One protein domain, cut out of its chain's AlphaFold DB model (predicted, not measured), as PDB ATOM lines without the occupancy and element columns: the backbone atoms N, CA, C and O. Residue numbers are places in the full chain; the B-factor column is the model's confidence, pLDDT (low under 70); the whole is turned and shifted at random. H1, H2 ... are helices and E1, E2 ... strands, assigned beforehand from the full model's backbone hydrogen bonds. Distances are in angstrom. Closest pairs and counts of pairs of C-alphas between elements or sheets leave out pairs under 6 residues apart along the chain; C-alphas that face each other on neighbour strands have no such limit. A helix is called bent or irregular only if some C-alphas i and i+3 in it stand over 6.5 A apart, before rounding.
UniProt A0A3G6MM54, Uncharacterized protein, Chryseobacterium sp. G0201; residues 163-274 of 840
ATOM      1  N   LYS A 163      47.775 107.155  14.867       92.38
ATOM      2  CA  LYS A 163      49.243 107.203  14.973       92.38
ATOM      3  C   LYS A 163      49.936 107.553  13.661       92.38
ATOM      4  O   LYS A 163      51.102 107.945  13.725       92.38
ATOM      5  N   ALA A 164      49.258 107.388  12.527       92.56
ATOM      6  CA  ALA A 164      49.814 107.618  11.204       92.56
ATOM      7  C   ALA A 164      50.325 109.061  11.058       92.56
ATOM      8  O   ALA A 164      49.666 110.025  11.453       92.56
ATOM      9  N   LYS A 165      51.531 109.205  10.508       89.69
ATOM     10  CA  LYS A 165      52.249 110.478  10.347       89.69
ATOM     11  C   LYS A 165      52.489 110.842   8.890       89.69
ATOM     12  O   LYS A 165      52.777 112.006   8.612       89.69
ATOM     13  N   THR A 166      52.415 109.875   7.978       88.00
ATOM     14  CA  THR A 166      52.711 110.068   6.552       88.00
ATOM     15  C   THR A 166      51.520 109.688   5.674       88.00
ATOM     16  O   THR A 166      50.607 108.978   6.096       88.00
ATOM     17  N   ALA A 167      51.512 110.188   4.438       86.19
ATOM     18  CA  ALA A 167      50.465 109.856   3.475       86.19
ATOM     19  C   ALA A 167      50.574 108.397   3.002       86.19
ATOM     20  O   ALA A 167      49.555 107.763   2.748       86.19
ATOM     21  N   GLU A 168      51.790 107.853   2.927       86.75
ATOM     22  CA  GLU A 168      52.061 106.452   2.598       86.75
ATOM     23  C   GLU A 168      51.483 105.498   3.657       86.75
ATOM     24  O   GLU A 168      50.775 104.552   3.312       86.75
ATOM     25  N   GLU A 169      51.664 105.808   4.947       91.25
ATOM     26  CA  GLU A 169      51.055 105.052   6.051       91.25
ATOM     27  C   GLU A 169      49.523 105.054   5.953       91.25
ATOM     28  O   GLU A 169      48.877 104.014   6.087       91.25
ATOM     29  N   LEU A 170      48.924 106.217   5.678       91.12
ATOM     30  CA  LEU A 170      47.476 106.341   5.501       91.12
ATOM     31  C   LEU A 170      46.974 105.570   4.280       91.12
ATOM     32  O   LEU A 170      45.926 104.929   4.366       91.12
ATOM     33  N   LYS A 171      47.714 105.607   3.165       86.44
ATOM     34  CA  LYS A 171      47.380 104.857   1.950       86.44
ATOM     35  C   LYS A 171      47.311 103.373   2.284       86.44
ATOM     36  O   LYS A 171      46.282 102.745   2.054       86.44
ATOM     37  N   PHE A 172      48.372 102.847   2.892       87.50
ATOM     38  CA  PHE A 172      48.442 101.451   3.302       87.50
ATOM     39  C   PHE A 172      47.253 101.048   4.184       87.50
ATOM     40  O   PHE A 172      46.610 100.026   3.928       87.50
ATOM     41  N   LEU A 173      46.921 101.869   5.185       91.31
ATOM     42  CA  LEU A 173      45.795 101.606   6.077       91.31
ATOM     43  C   LEU A 173      44.457 101.595   5.322       91.31
ATOM     44  O   LEU A 173      43.723 100.615   5.419       91.31
ATOM     45  N   TYR A 174      44.130 102.631   4.545       86.31
ATOM     46  CA  TYR A 174      42.842 102.708   3.839       86.31
ATOM     47  C   TYR A 174      42.678 101.666   2.725       86.31
ATOM     48  O   TYR A 174      41.545 101.282   2.433       86.31
ATOM     49  N   THR A 175      43.770 101.173   2.141       82.00
ATOM     50  CA  THR A 175      43.736 100.053   1.190       82.00
ATOM     51  C   THR A 175      43.413  98.726   1.878       82.00
ATOM     52  O   THR A 175      42.641  97.932   1.348       82.00
ATOM     53  N   ASN A 176      43.985  98.470   3.059       84.25
ATOM     54  CA  ASN A 176      43.930  97.150   3.701       84.25
ATOM     55  C   ASN A 176      42.866  97.025   4.807       84.25
ATOM     56  O   ASN A 176      42.711  95.955   5.402       84.25
ATOM     57  N   THR A 177      42.146  98.106   5.110       83.56
ATOM     58  CA  THR A 177      41.095  98.108   6.133       83.56
ATOM     59  C   THR A 177      39.771  97.595   5.548       83.56
ATOM     60  O   THR A 177      39.294  98.155   4.560       83.56
ATOM     61  N   PRO A 178      39.118  96.586   6.156       80.25
ATOM     62  CA  PRO A 178      37.819  96.107   5.690       80.25
ATOM     63  C   PRO A 178      36.706  97.146   5.913       80.25
ATOM     64  O   PRO A 178      36.734  97.932   6.864       80.25
ATOM     65  N   GLU A 179      35.674  97.131   5.065       71.00
ATOM     66  CA  GLU A 179      34.647  98.186   5.022       71.00
ATOM     67  C   GLU A 179      33.907  98.388   6.358       71.00
ATOM     68  O   GLU A 179      33.646  99.525   6.757       71.00
ATOM     69  N   PHE A 180      33.600  97.310   7.088       70.75
ATOM     70  CA  PHE A 180      32.930  97.427   8.388       70.75
ATOM     71  C   PHE A 180      33.800  98.147   9.431       70.75
ATOM     72  O   PHE A 180      33.256  98.818  10.305       70.75
ATOM     73  N   VAL A 181      35.133  98.044   9.337       78.81
ATOM     74  CA  VAL A 181      36.056  98.774  10.216       78.81
ATOM     75  C   VAL A 181      36.077 100.251   9.855       78.81
ATOM     76  O   VAL A 181      35.977 101.087  10.752       78.81
ATOM     77  N   ILE A 182      36.133 100.576   8.559       73.62
ATOM     78  CA  ILE A 182      36.087 101.965   8.074       73.62
ATOM     79  C   ILE A 182      34.828 102.671   8.590       73.62
ATOM     80  O   ILE A 182      34.907 103.789   9.098       73.62
ATOM     81  N   LYS A 183      33.679 101.991   8.519       70.69
ATOM     82  CA  LYS A 183      32.397 102.498   9.027       70.69
ATOM     83  C   LYS A 183      32.327 102.518  10.560       70.69
ATOM     84  O   LYS A 183      31.673 103.384  11.131       70.69
ATOM     85  N   GLY A 184      32.991 101.574  11.231       68.19
ATOM     86  CA  GLY A 184      32.913 101.378  12.681       68.19
ATOM     87  C   GLY A 184      33.902 102.193  13.524       68.19
ATOM     88  O   GLY A 184      33.653 102.387  14.711       68.19
ATOM     89  N   MET A 185      35.014 102.683  12.963       77.38
ATOM     90  CA  MET A 185      36.071 103.349  13.747       77.38
ATOM     91  C   MET A 185      35.671 104.713  14.333       77.38
ATOM     92  O   MET A 185      36.227 105.110  15.361       77.38
ATOM     93  N   VAL A 186      34.708 105.406  13.714       76.25
ATOM     94  CA  VAL A 186      34.183 106.724  14.128       76.25
ATOM     95  C   VAL A 186      35.313 107.696  14.514       76.25
ATOM     96  O   VAL A 186      35.566 107.971  15.692       76.25
ATOM     97  N   LEU A 187      36.037 108.188  13.508       77.81
ATOM     98  CA  LEU A 187      37.041 109.245  13.672       77.81
ATOM     99  C   LEU A 187      36.392 110.632  13.540       77.81
ATOM    100  O   LEU A 187      35.344 110.784  12.915       77.81
ATOM    101  N   ALA A 188      37.022 111.661  14.112       83.94
ATOM    102  CA  ALA A 188      36.554 113.036  13.955       83.94
ATOM    103  C   ALA A 188      36.697 113.499  12.493       83.94
ATOM    104  O   ALA A 188      37.728 113.256  11.866       83.94
ATOM    105  N   ASN A 189      35.702 114.222  11.968       83.06
ATOM    106  CA  ASN A 189      35.674 114.628  10.555       83.06
ATOM    107  C   ASN A 189      36.901 115.447  10.130       83.06
ATOM    108  O   ASN A 189      37.427 115.228   9.047       83.06
ATOM    109  N   GLU A 190      37.411 116.337  10.989       88.81
ATOM    110  CA  GLU A 190      38.638 117.102  10.703       88.81
ATOM    111  C   GLU A 190      39.879 116.199  10.594       88.81
ATOM    112  O   GLU A 190      40.764 116.450   9.779       88.81
ATOM    113  N   THR A 191      39.937 115.105  11.361       89.50
ATOM    114  CA  THR A 191      41.013 114.110  11.247       89.50
ATOM    115  C   THR A 191      40.934 113.383   9.908       89.50
ATOM    116  O   THR A 191      41.924 113.328   9.180       89.50
ATOM    117  N   ILE A 192      39.745 112.898   9.541       89.00
ATOM    118  CA  ILE A 192      39.510 112.208   8.263       89.00
ATOM    119  C   ILE A 192      39.791 113.151   7.083       89.00
ATOM    120  O   ILE A 192      40.413 112.755   6.101       89.00
ATOM    121  N   PHE A 193      39.405 114.423   7.189       90.00
ATOM    122  CA  PHE A 193      39.703 115.433   6.176       90.00
ATOM    123  C   PHE A 193      41.201 115.710   6.054       90.00
ATOM    124  O   PHE A 193      41.717 115.815   4.942       90.00
ATOM    125  N   GLY A 194      41.927 115.738   7.173       91.19
ATOM    126  CA  GLY A 194      43.388 115.755   7.166       91.19
ATOM    127  C   GLY A 194      43.983 114.566   6.404       91.19
ATOM    128  O   GLY A 194      44.909 114.755   5.613       91.19
ATOM    129  N   HIS A 195      43.419 113.364   6.576       92.50
ATOM    130  CA  HIS A 195      43.847 112.177   5.830       92.50
ATOM    131  C   HIS A 195      43.568 112.308   4.331       92.50
ATOM    132  O   HIS A 195      44.455 112.034   3.524       92.50
ATOM    133  N   LEU A 196      42.371 112.778   3.961       89.12
ATOM    134  CA  LEU A 196      41.991 113.031   2.571       89.12
ATOM    135  C   LEU A 196      42.997 113.974   1.898       89.12
ATOM    136  O   LEU A 196      43.554 113.633   0.861       89.12
ATOM    137  N   LEU A 197      43.308 115.111   2.532       89.00
ATOM    138  CA  LEU A 197      44.280 116.080   2.014       89.00
ATOM    139  C   LEU A 197      45.692 115.496   1.868       89.00
ATOM    140  O   LEU A 197      46.404 115.845   0.926       89.00
ATOM    141  N   ALA A 198      46.123 114.655   2.811       87.62
ATOM    142  CA  ALA A 198      47.428 114.001   2.749       87.62
ATOM    143  C   ALA A 198      47.509 113.030   1.562       87.62
ATOM    144  O   ALA A 198      48.493 113.054   0.821       87.62
ATOM    145  N   LEU A 199      46.459 112.234   1.349       84.38
ATOM    146  CA  LEU A 199      46.374 111.286   0.241       84.38
ATOM    147  C   LEU A 199      46.280 111.989  -1.111       84.38
ATOM    148  O   LEU A 199      47.025 111.628  -2.016       84.38
ATOM    149  N   THR A 200      45.466 113.044  -1.231       80.81
ATOM    150  CA  THR A 200      45.391 113.849  -2.461       80.81
ATOM    151  C   THR A 200      46.760 114.419  -2.836       80.81
ATOM    152  O   THR A 200      47.174 114.305  -3.982       80.81
ATOM    153  N   LYS A 201      47.518 114.960  -1.868       80.00
ATOM    154  CA  LYS A 201      48.872 115.484  -2.126       80.00
ATOM    155  C   LYS A 201      49.854 114.420  -2.603       80.00
ATOM    156  O   LYS A 201      50.736 114.727  -3.401       80.00
ATOM    157  N   LEU A 202      49.752 113.203  -2.070       72.69
ATOM    158  CA  LEU A 202      50.581 112.086  -2.514       72.69
ATOM    159  C   LEU A 202      50.223 111.695  -3.959       72.69
ATOM    160  O   LEU A 202      51.126 111.423  -4.751       72.69
ATOM    161  N   ASP A 203      48.935 111.751  -4.303       65.75
ATOM    162  CA  ASP A 203      48.374 111.513  -5.642       65.75
ATOM    163  C   ASP A 203      48.982 112.413  -6.719       65.75
ATOM    164  O   ASP A 203      49.492 111.954  -7.743       65.75
ATOM    165  N   ASP A 204      49.099 113.699  -6.398       63.34
ATOM    166  CA  ASP A 204      49.636 114.727  -7.293       63.34
ATOM    167  C   ASP A 204      51.101 114.545  -7.699       63.34
ATOM    168  O   ASP A 204      51.580 115.194  -8.626       63.34
ATOM    169  N   THR A 205      51.849 113.690  -6.997       57.78
ATOM    170  CA  THR A 205      53.265 113.443  -7.303       57.78
ATOM    171  C   THR A 205      53.474 112.480  -8.477       57.78
ATOM    172  O   THR A 205      54.619 112.176  -8.811       57.78
ATOM    173  N   GLY A 206      52.395 111.972  -9.091       48.59
ATOM    174  CA  GLY A 206      52.456 110.976 -10.168       48.59
ATOM    175  C   GLY A 206      52.887 109.584  -9.691       48.59
ATOM    176  O   GLY A 206      53.085 108.679 -10.497       48.59
ATOM    177  N   LYS A 207      53.026 109.370  -8.375       46.94
ATOM    178  CA  LYS A 207      53.339 108.053  -7.791       46.94
ATOM    179  C   LYS A 207      52.188 107.046  -7.915       46.94
ATOM    180  O   LYS A 207      52.419 105.855  -7.723       46.94
ATOM    181  N   PHE A 208      50.980 107.507  -8.236       45.81
ATOM    182  CA  PHE A 208      49.789 106.671  -8.378       45.81
ATOM    183  C   PHE A 208      49.401 106.354  -9.819       45.81
ATOM    184  O   PHE A 208      48.772 105.325 -10.039       45.81
ATOM    185  N   SER A 209      49.895 107.114 -10.805       36.38
ATOM    186  CA  SER A 209      49.539 106.990 -12.230       36.38
ATOM    187  C   SER A 209      50.062 105.717 -12.924       36.38
ATOM    188  O   SER A 209      50.222 105.680 -14.142       36.38
ATOM    189  N   GLY A 210      50.393 104.676 -12.159       35.06
ATOM    190  CA  GLY A 210      50.831 103.376 -12.659       35.06
ATOM    191  C   GLY A 210      50.508 102.191 -11.747       35.06
ATOM    192  O   GLY A 210      50.911 101.077 -12.078       35.06
ATOM    193  N   TRP A 211      49.817 102.387 -10.615       33.75
ATOM    194  CA  TRP A 211      49.483 101.308  -9.678       33.75
ATOM    195  C   TRP A 211      48.038 101.456  -9.189       33.75
ATOM    196  O   TRP A 211      47.706 102.425  -8.520       33.75
ATOM    197  N   SER A 212      47.230 100.438  -9.494       37.06
ATOM    198  CA  SER A 212      45.790 100.213  -9.241       37.06
ATOM    199  C   SER A 212      45.253 100.419  -7.797       37.06
ATOM    200  O   SER A 212      44.209  99.870  -7.459       37.06
ATOM    201  N   ASP A 213      45.935 101.141  -6.910       45.91
ATOM    202  CA  ASP A 213      45.759 101.034  -5.452       45.91
ATOM    203  C   ASP A 213      45.457 102.378  -4.737       45.91
ATOM    204  O   ASP A 213      44.710 102.421  -3.765       45.91
ATOM    205  N   GLY A 214      45.932 103.528  -5.230       50.25
ATOM    206  CA  GLY A 214      45.691 104.817  -4.545       50.25
ATOM    207  C   GLY A 214      44.278 105.335  -4.549       50.25
ATOM    208  O   GLY A 214      43.759 105.799  -3.534       50.25
ATOM    209  N   SER A 215      43.658 105.215  -5.711       58.72
ATOM    210  CA  SER A 215      42.277 105.602  -5.931       58.72
ATOM    211  C   SER A 215      41.324 104.806  -5.022       58.72
ATOM    212  O   SER A 215      40.329 105.355  -4.548       58.72
ATOM    213  N   CYS A 216      41.679 103.565  -4.656       64.50
ATOM    214  CA  CYS A 216      40.964 102.760  -3.662       64.50
ATOM    215  C   CYS A 216      41.056 103.368  -2.253       64.50
ATOM    216  O   CYS A 216      40.038 103.492  -1.568       64.50
ATOM    217  N   ALA A 217      42.252 103.797  -1.830       74.50
ATOM    218  CA  ALA A 217      42.452 104.450  -0.537       74.50
ATOM    219  C   ALA A 217      41.655 105.762  -0.434       74.50
ATOM    220  O   ALA A 217      40.961 105.976   0.559       74.50
ATOM    221  N   LEU A 218      41.682 106.604  -1.478       76.31
ATOM    222  CA  LEU A 218      40.893 107.841  -1.544       76.31
ATOM    223  C   LEU A 218      39.385 107.568  -1.446       76.31
ATOM    224  O   LEU A 218      38.702 108.196  -0.638       76.31
ATOM    225  N   VAL A 219      38.868 106.591  -2.200       71.31
ATOM    226  CA  VAL A 219      37.458 106.171  -2.119       71.31
ATOM    227  C   VAL A 219      37.100 105.668  -0.714       71.31
ATOM    228  O   VAL A 219      36.038 105.997  -0.183       71.31
ATOM    229  N   ASN A 220      37.984 104.901  -0.080       75.75
ATOM    230  CA  ASN A 220      37.765 104.351   1.256       75.75
ATOM    231  C   ASN A 220      37.801 105.417   2.364       75.75
ATOM    232  O   ASN A 220      37.041 105.305   3.326       75.75
ATOM    233  N   VAL A 221      38.592 106.485   2.214       84.62
ATOM    234  CA  VAL A 221      38.566 107.639   3.138       84.62
ATOM    235  C   VAL A 221      37.202 108.309   3.135       84.62
ATOM    236  O   VAL A 221      36.701 108.694   4.188       84.62
ATOM    237  N   LEU A 222      36.570 108.425   1.968       77.50
ATOM    238  CA  LEU A 222      35.266 109.077   1.854       77.50
ATOM    239  C   LEU A 222      34.187 108.305   2.610       77.50
ATOM    240  O   LEU A 222      33.388 108.907   3.317       77.50
ATOM    241  N   LYS A 223      34.238 106.970   2.556       71.56
ATOM    242  CA  LYS A 223      33.342 106.085   3.318       71.56
ATOM    243  C   LYS A 223      33.495 106.226   4.841       71.56
ATOM    244  O   LYS A 223      32.623 105.757   5.566       71.56
ATOM    245  N   ALA A 224      34.587 106.826   5.329       75.00
ATOM    246  CA  ALA A 224      34.826 107.037   6.756       75.00
ATOM    247  C   ALA A 224      34.095 108.262   7.329       75.00
ATOM    248  O   ALA A 224      33.947 108.352   8.550       75.00
ATOM    249  N   PHE A 225      33.670 109.218   6.493       71.25
ATOM    250  CA  PHE A 225      32.954 110.400   6.975       71.25
ATOM    251  C   PHE A 225      31.576 110.006   7.508       71.25
ATOM    252  O   PHE A 225      30.757 109.427   6.799       71.25
ATOM    253  N   SER A 226      31.324 110.350   8.771       62.53
ATOM    254  CA  SER A 226      30.022 110.146   9.420       62.53
ATOM    255  C   SER A 226      29.078 111.337   9.233       62.53
ATOM    256  O   SER A 226      27.865 111.164   9.275       62.53
ATOM    257  N   ASP A 227      29.632 112.529   8.995       68.50
ATOM    258  CA  ASP A 227      28.902 113.749   8.647       68.50
ATOM    259  C   ASP A 227      29.206 114.126   7.195       68.50
ATOM    260  O   ASP A 227      30.274 114.653   6.865       68.50
ATOM    261  N   HIS A 228      28.257 113.834   6.315       69.19
ATOM    262  CA  HIS A 228      28.359 114.132   4.892       69.19
ATOM    263  C   HIS A 228      28.284 115.633   4.586       69.19
ATOM    264  O   HIS A 228      28.840 116.065   3.577       69.19
ATOM    265  N   ILE A 229      27.640 116.443   5.438       74.81
ATOM    266  CA  ILE A 229      27.495 117.892   5.216       74.81
ATOM    267  C   ILE A 229      28.852 118.574   5.359       74.81
ATOM    268  O   ILE A 229      29.225 119.384   4.510       74.81
ATOM    269  N   PHE A 230      29.623 118.176   6.374       82.00
ATOM    270  CA  PHE A 230      30.965 118.697   6.608       82.00
ATOM    271  C   PHE A 230      31.851 118.613   5.353       82.00
ATOM    272  O   PHE A 230      32.480 119.601   4.971       82.00
ATOM    273  N   LEU A 231      31.893 117.450   4.694       83.56
ATOM    274  CA  LEU A 231      32.733 117.257   3.510       83.56
ATOM    275  C   LEU A 231      32.245 118.097   2.322       83.56
ATOM    276  O   LEU A 231      33.057 118.698   1.616       83.56
ATOM    277  N   LEU A 232      30.927 118.162   2.110       84.62
ATOM    278  CA  LEU A 232      30.353 118.977   1.041       84.62
ATOM    279  C   LEU A 232      30.689 120.454   1.209       84.62
ATOM    280  O   LEU A 232      31.006 121.107   0.220       84.62
ATOM    281  N   ASP A 233      30.637 120.982   2.429       87.31
ATOM    282  CA  ASP A 233      30.950 122.389   2.673       87.31
ATOM    283  C   ASP A 233      32.434 122.683   2.411       87.31
ATOM    284  O   ASP A 233      32.742 123.660   1.731       87.31
ATOM    285  N   LYS A 234      33.352 121.774   2.782       90.94
ATOM    286  CA  LYS A 234      34.775 121.899   2.400       90.94
ATOM    287  C   LYS A 234      34.972 121.929   0.879       90.94
ATOM    288  O   LYS A 234      35.804 122.693   0.396       90.94
ATOM    289  N   PHE A 235      34.231 121.116   0.124       91.50
ATOM    290  CA  PHE A 235      34.310 121.099  -1.341       91.50
ATOM    291  C   PHE A 235      33.594 122.273  -2.015       91.50
ATOM    292  O   PHE A 235      34.010 122.678  -3.096       91.50
ATOM    293  N   LYS A 236      32.554 122.852  -1.404       89.06
ATOM    294  CA  LYS A 236      31.959 124.113  -1.883       89.06
ATOM    295  C   LYS A 236      32.916 125.286  -1.688       89.06
ATOM    296  O   LYS A 236      33.031 126.117  -2.582       89.06
ATOM    297  N   ASP A 237      33.600 125.329  -0.546       90.25
ATOM    298  CA  ASP A 237      34.578 126.373  -0.226       90.25
ATOM    299  C   ASP A 237      35.872 126.231  -1.045       90.25
ATOM    300  O   ASP A 237      36.569 127.220  -1.279       90.25
ATOM    301  N   ASN A 238      36.196 125.011  -1.488       88.69
ATOM    302  CA  ASN A 238      37.362 124.697  -2.315       88.69
ATOM    303  C   ASN A 238      37.002 123.721  -3.458       88.69
ATOM    304  O   ASN A 238      37.327 122.527  -3.380       88.69
ATOM    305  N   PRO A 239      36.312 124.202  -4.513       88.00
ATOM    306  CA  PRO A 239      35.932 123.382  -5.664       88.00
ATOM    307  C   PRO A 239      37.131 122.754  -6.384       88.00
ATOM    308  O   PRO A 239      37.024 121.644  -6.908       88.00
ATOM    309  N   GLU A 240      38.287 123.421  -6.355       85.06
ATOM    310  CA  GLU A 240      39.524 122.945  -6.971       85.06
ATOM    311  C   GLU A 240      40.013 121.646  -6.348       85.06
ATOM    312  O   GLU A 240      40.471 120.753  -7.057       85.06
ATOM    313  N   LEU A 241      39.884 121.503  -5.026       85.88
ATOM    314  CA  LEU A 241      40.221 120.258  -4.344       85.88
ATOM    315  C   LEU A 241      39.329 119.100  -4.816       85.88
ATOM    316  O   LEU A 241      39.835 118.005  -5.053       85.88
ATOM    317  N   CYS A 242      38.025 119.343  -4.973       87.62
ATOM    318  CA  CYS A 242      37.073 118.338  -5.453       87.62
ATOM    319  C   CYS A 242      37.412 117.888  -6.884       87.62
ATOM    320  O   CYS A 242      37.503 116.689  -7.158       87.62
ATOM    321  N   ASN A 243      37.683 118.849  -7.772       83.75
ATOM    322  CA  ASN A 243      38.085 118.588  -9.154       83.75
ATOM    323  C   ASN A 243      39.393 117.825  -9.244       83.75
ATOM    324  O   ASN A 243      39.489 116.836  -9.966       83.75
ATOM    325  N   ARG A 244      40.394 118.269  -8.489       78.31
ATOM    326  CA  ARG A 244      41.710 117.642  -8.444       78.31
ATOM    327  C   ARG A 244      41.618 116.176  -8.030       78.31
ATOM    328  O   ARG A 244      42.192 115.334  -8.706       78.31
ATOM    329  N   ILE A 245      40.839 115.869  -6.987       83.00
ATOM    330  CA  ILE A 245      40.563 114.480  -6.591       83.00
ATOM    331  C   ILE A 245      39.885 113.733  -7.745       83.00
ATOM    332  O   ILE A 245      40.384 112.696  -8.161       83.00
ATOM    333  N   TYR A 246      38.795 114.264  -8.310       82.94
ATOM    334  CA  TYR A 246      38.068 113.610  -9.406       82.94
ATOM    335  C   TYR A 246      38.964 113.256 -10.606       82.94
ATOM    336  O   TYR A 246      38.895 112.139 -11.118       82.94
ATOM    337  N   PHE A 247      39.808 114.187 -11.055       76.69
ATOM    338  CA  PHE A 247      40.670 113.967 -12.217       76.69
ATOM    339  C   PHE A 247      41.819 113.002 -11.934       76.69
ATOM    340  O   PHE A 247      42.164 112.220 -12.824       76.69
ATOM    341  N   ASN A 248      42.364 113.008 -10.717       74.50
ATOM    342  CA  ASN A 248      43.438 112.092 -10.357       74.50
ATOM    343  C   ASN A 248      42.939 110.661 -10.091       74.50
ATOM    344  O   ASN A 248      43.707 109.720 -10.266       74.50
ATOM    345  N   LEU A 249      41.656 110.475  -9.747       74.94
ATOM    346  CA  LEU A 249      41.080 109.138  -9.593       74.94
ATOM    347  C   LEU A 249      41.167 108.352 -10.906       74.94
ATOM    348  O   LEU A 249      40.584 108.733 -11.924       74.94
ATOM    349  N   ASP A 250      41.843 107.213 -10.849       68.06
ATOM    350  CA  ASP A 250      42.026 106.255 -11.933       68.06
ATOM    351  C   ASP A 250      41.618 104.834 -11.500       68.06
ATOM    352  O   ASP A 250      41.307 104.570 -10.336       68.06
ATOM    353  N   GLY A 251      41.560 103.898 -12.450       69.12
ATOM    354  CA  GLY A 251      41.254 102.494 -12.168       69.12
ATOM    355  C   GLY A 251      39.826 102.228 -11.668       69.12
ATOM    356  O   GLY A 251      38.885 102.989 -11.911       69.12
ATOM    357  N   VAL A 252      39.663 101.091 -10.990       63.72
ATOM    358  CA  VAL A 252      38.369 100.547 -10.559       63.72
ATOM    359  C   VAL A 252      38.430 100.048  -9.113       63.72
ATOM    360  O   VAL A 252      39.479  99.589  -8.670       63.72
ATOM    361  N   SER A 253      37.306 100.101  -8.397       57.47
ATOM    362  CA  SER A 253      37.122  99.492  -7.070       57.47
ATOM    363  C   SER A 253      35.822  98.699  -7.010       57.47
ATOM    364  O   SER A 253      34.916  98.892  -7.821       57.47
ATOM    365  N   GLU A 254      35.698  97.828  -6.012       51.75
ATOM    366  CA  GLU A 254      34.438  97.149  -5.721       51.75
ATOM    367  C   GLU A 254      33.439  98.096  -5.026       51.75
ATOM    368  O   GLU A 254      33.754  98.766  -4.035       51.75
ATOM    369  N   MET A 255      32.207  98.139  -5.533       49.19
ATOM    370  CA  MET A 255      31.071  98.832  -4.928       49.19
ATOM    371  C   MET A 255      29.823  97.950  -5.043       49.19
ATOM    372  O   MET A 255      29.412  97.589  -6.144       49.19
ATOM    373  N   LYS A 256      29.204  97.610  -3.901       46.09
ATOM    374  CA  LYS A 256      27.996  96.755  -3.819       46.09
ATOM    375  C   LYS A 256      28.139  95.404  -4.558       46.09
ATOM    376  O   LYS A 256      27.167  94.911  -5.121       46.09
ATOM    377  N   GLY A 257      29.333  94.804  -4.548       40.94
ATOM    378  CA  GLY A 257      29.598  93.498  -5.170       40.94
ATOM    379  C   GLY A 257      29.964  93.532  -6.660       40.94
ATOM    380  O   GLY A 257      30.065  92.470  -7.270       40.94
ATOM    381  N   GLY A 258      30.147  94.718  -7.259       48.31
ATOM    382  CA  GLY A 258      30.588  94.887  -8.649       48.31
ATOM    383  C   GLY A 258      31.807  95.804  -8.772       48.31
ATOM    384  O   GLY A 258      31.971  96.729  -7.979       48.31
ATOM    385  N   ILE A 259      32.662  95.558  -9.769       55.69
ATOM    386  CA  ILE A 259      33.836  96.389 -10.080       55.69
ATOM    387  C   ILE A 259      33.371  97.624 -10.861       55.69
ATOM    388  O   ILE A 259      32.739  97.478 -11.900       55.69
ATOM    389  N   LYS A 260      33.672  98.833 -10.374       60.59
ATOM    390  CA  LYS A 260      33.264 100.107 -10.993       60.59
ATOM    391  C   LYS A 260      34.410 101.114 -11.019       60.59
ATOM    392  O   LYS A 260      35.285 101.087 -10.158       60.59
ATOM    393  N   SER A 261      34.378 102.043 -11.977       72.19
ATOM    394  CA  SER A 261      35.331 103.163 -12.053       72.19
ATOM    395  C   SER A 261      35.344 103.984 -10.762       72.19
ATOM    396  O   SER A 261      34.291 104.382 -10.257       72.19
ATOM    397  N   ASN A 262      36.541 104.299 -10.263       69.62
ATOM    398  CA  ASN A 262      36.706 105.095  -9.045       69.62
ATOM    399  C   ASN A 262      36.094 106.498  -9.166       69.62
ATOM    400  O   ASN A 262      35.529 107.001  -8.196       69.62
ATOM    401  N   ARG A 263      36.099 107.091 -10.369       78.81
ATOM    402  CA  ARG A 263      35.427 108.371 -10.655       78.81
ATOM    403  C   ARG A 263      33.910 108.275 -10.513       78.81
ATOM    404  O   ARG A 263      33.294 109.167  -9.935       78.81
ATOM    405  N   ILE A 264      33.316 107.177 -10.988       76.00
ATOM    406  CA  ILE A 264      31.877 106.912 -10.837       76.00
ATOM    407  C   ILE A 264      31.539 106.698  -9.363       76.00
ATOM    408  O   ILE A 264      30.563 107.268  -8.878       76.00
ATOM    409  N   ILE A 265      32.347 105.923  -8.631       68.12
ATOM    410  CA  ILE A 265      32.131 105.684  -7.198       68.12
ATOM    411  C   ILE A 265      32.202 107.005  -6.427       68.12
ATOM    412  O   ILE A 265      31.297 107.311  -5.652       68.12
ATOM    413  N   PHE A 266      33.226 107.822  -6.686       81.19
ATOM    414  CA  PHE A 266      33.390 109.139  -6.075       81.19
ATOM    415  C   PHE A 266      32.196 110.054  -6.335       81.19
ATOM    416  O   PHE A 266      31.589 110.570  -5.396       81.19
ATOM    417  N   ALA A 267      31.820 110.213  -7.604       82.69
ATOM    418  CA  ALA A 267      30.706 111.066  -7.985       82.69
ATOM    419  C   ALA A 267      29.368 110.552  -7.433       82.69
ATOM    420  O   ALA A 267      28.503 111.355  -7.086       82.69
ATOM    421  N   THR A 268      29.214 109.232  -7.294       72.69
ATOM    422  CA  THR A 268      28.037 108.612  -6.670       72.69
ATOM    423  C   THR A 268      27.991 108.918  -5.174       72.69
ATOM    424  O   THR A 268      26.962 109.386  -4.707       72.69
ATOM    425  N   ILE A 269      29.096 108.765  -4.431       73.12
ATOM    426  CA  ILE A 269      29.166 109.136  -3.003       73.12
ATOM    427  C   ILE A 269      28.837 110.626  -2.811       73.12
ATOM    428  O   ILE A 269      28.043 110.983  -1.944       73.12
ATOM    429  N   LEU A 270      29.391 111.512  -3.646       81.38
ATOM    430  CA  LEU A 270      29.095 112.946  -3.568       81.38
ATOM    431  C   LEU A 270      27.656 113.284  -3.944       81.38
ATOM    432  O   LEU A 270      27.068 114.193  -3.358       81.38
ATOM    433  N   MET A 271      27.081 112.570  -4.910       77.06
ATOM    434  CA  MET A 271      25.664 112.675  -5.226       77.06
ATOM    435  C   MET A 271      24.824 112.254  -4.019       77.06
ATOM    436  O   MET A 271      23.967 113.032  -3.611       77.06
ATOM    437  N   GLU A 272      25.097 111.097  -3.408       66.06
ATOM    438  CA  GLU A 272      24.418 110.638  -2.188       66.06
ATOM    439  C   GLU A 272      24.479 111.715  -1.098       66.06
ATOM    440  O   GLU A 272      23.448 112.147  -0.584       66.06
ATOM    441  N   TYR A 273      25.669 112.252  -0.829       70.31
ATOM    442  CA  TYR A 273      25.852 113.320   0.150       70.31
ATOM    443  C   TYR A 273      25.067 114.584  -0.218       70.31
ATOM    444  O   TYR A 273      24.400 115.163   0.642       70.31
ATOM    445  N   CYS A 274      25.106 115.021  -1.482       70.62
ATOM    446  CA  CYS A 274      24.360 116.190  -1.955       70.62
ATOM    447  C   CYS A 274      22.850 116.016  -1.769       70.62
ATOM    448  O   CYS A 274      22.182 116.964  -1.343       70.62
TER     449      CYS A 274
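This is residues 163 to 274 of the 840 residues of an uncharacterized protein of Chryseobacterium sp. G0201 (UniProt A0A3G6MM54). A rounded ball of seven helices is built round the short helix H4, with H3 and H7 running nearly along it, H1 crossing H3 and H4, and H6 packed on both H3 and H7. H5 and H2 lie farther out, and a small hairpin, E1 and E2, sits at the edge by the beginning of H7. The printed part has 112 residues and is mostly helix, in the order H1 H2 H3 H4 H5 H6 E1 E2 H7; its two-stranded sheet is antiparallel. It is compact, with a radius of gyration of the C-alphas of 12.9 A and spans of 32 by 31 by 29 A.

E1 is residues 252 to 255 and E2 258 to 261. H7, residues 262 to 274, measures 18.0 A and ends with C-alpha 274 at (24.360, 116.190, -1.955). H4 is 214 to 222, H6 239 to 248 and H5 228 to 237. H3, residues 189 to 207, measures 26.3 A and is irregular, C-alphas 204 and 207 being 7.6 A apart. H1, 167 to 176, begins with C-alpha 167 at (50.465, 109.856, 3.475); H2 is 179 to 184.

In the hairpin of E1 and E2, N 253 and O 260 are within hydrogen-bond range at 2.9 A. H4, the hub, touches H7 at a shallow tilt of 13 degrees, the same way, closest at the C-alphas of Ser 215 and Asn 262, 6.4 A. H3 and H4 form a helical hairpin, with C-alphas 196 and 221 closest at 6.4 A. H1 touches H4, about perpendicular at 80 degrees, closest at C-alphas 174 and 217, 4.7 A. H2 and H4 only just touch, with 3 pairs of C-alphas within 8 A, closest at C-alphas 182 and 220, 7.4 A. Every O i to N i+4 pair is within range in H1, H2, H4, H5, H6 and H7, and 12 of 15 in H3.

C-alphas 237 and 257 are farthest apart, 33.6 A. The printed part has no cut and no long link. Mean pLDDT of the printed part is 74.4; residues under 70 include 203 to 216 and 250 to 260.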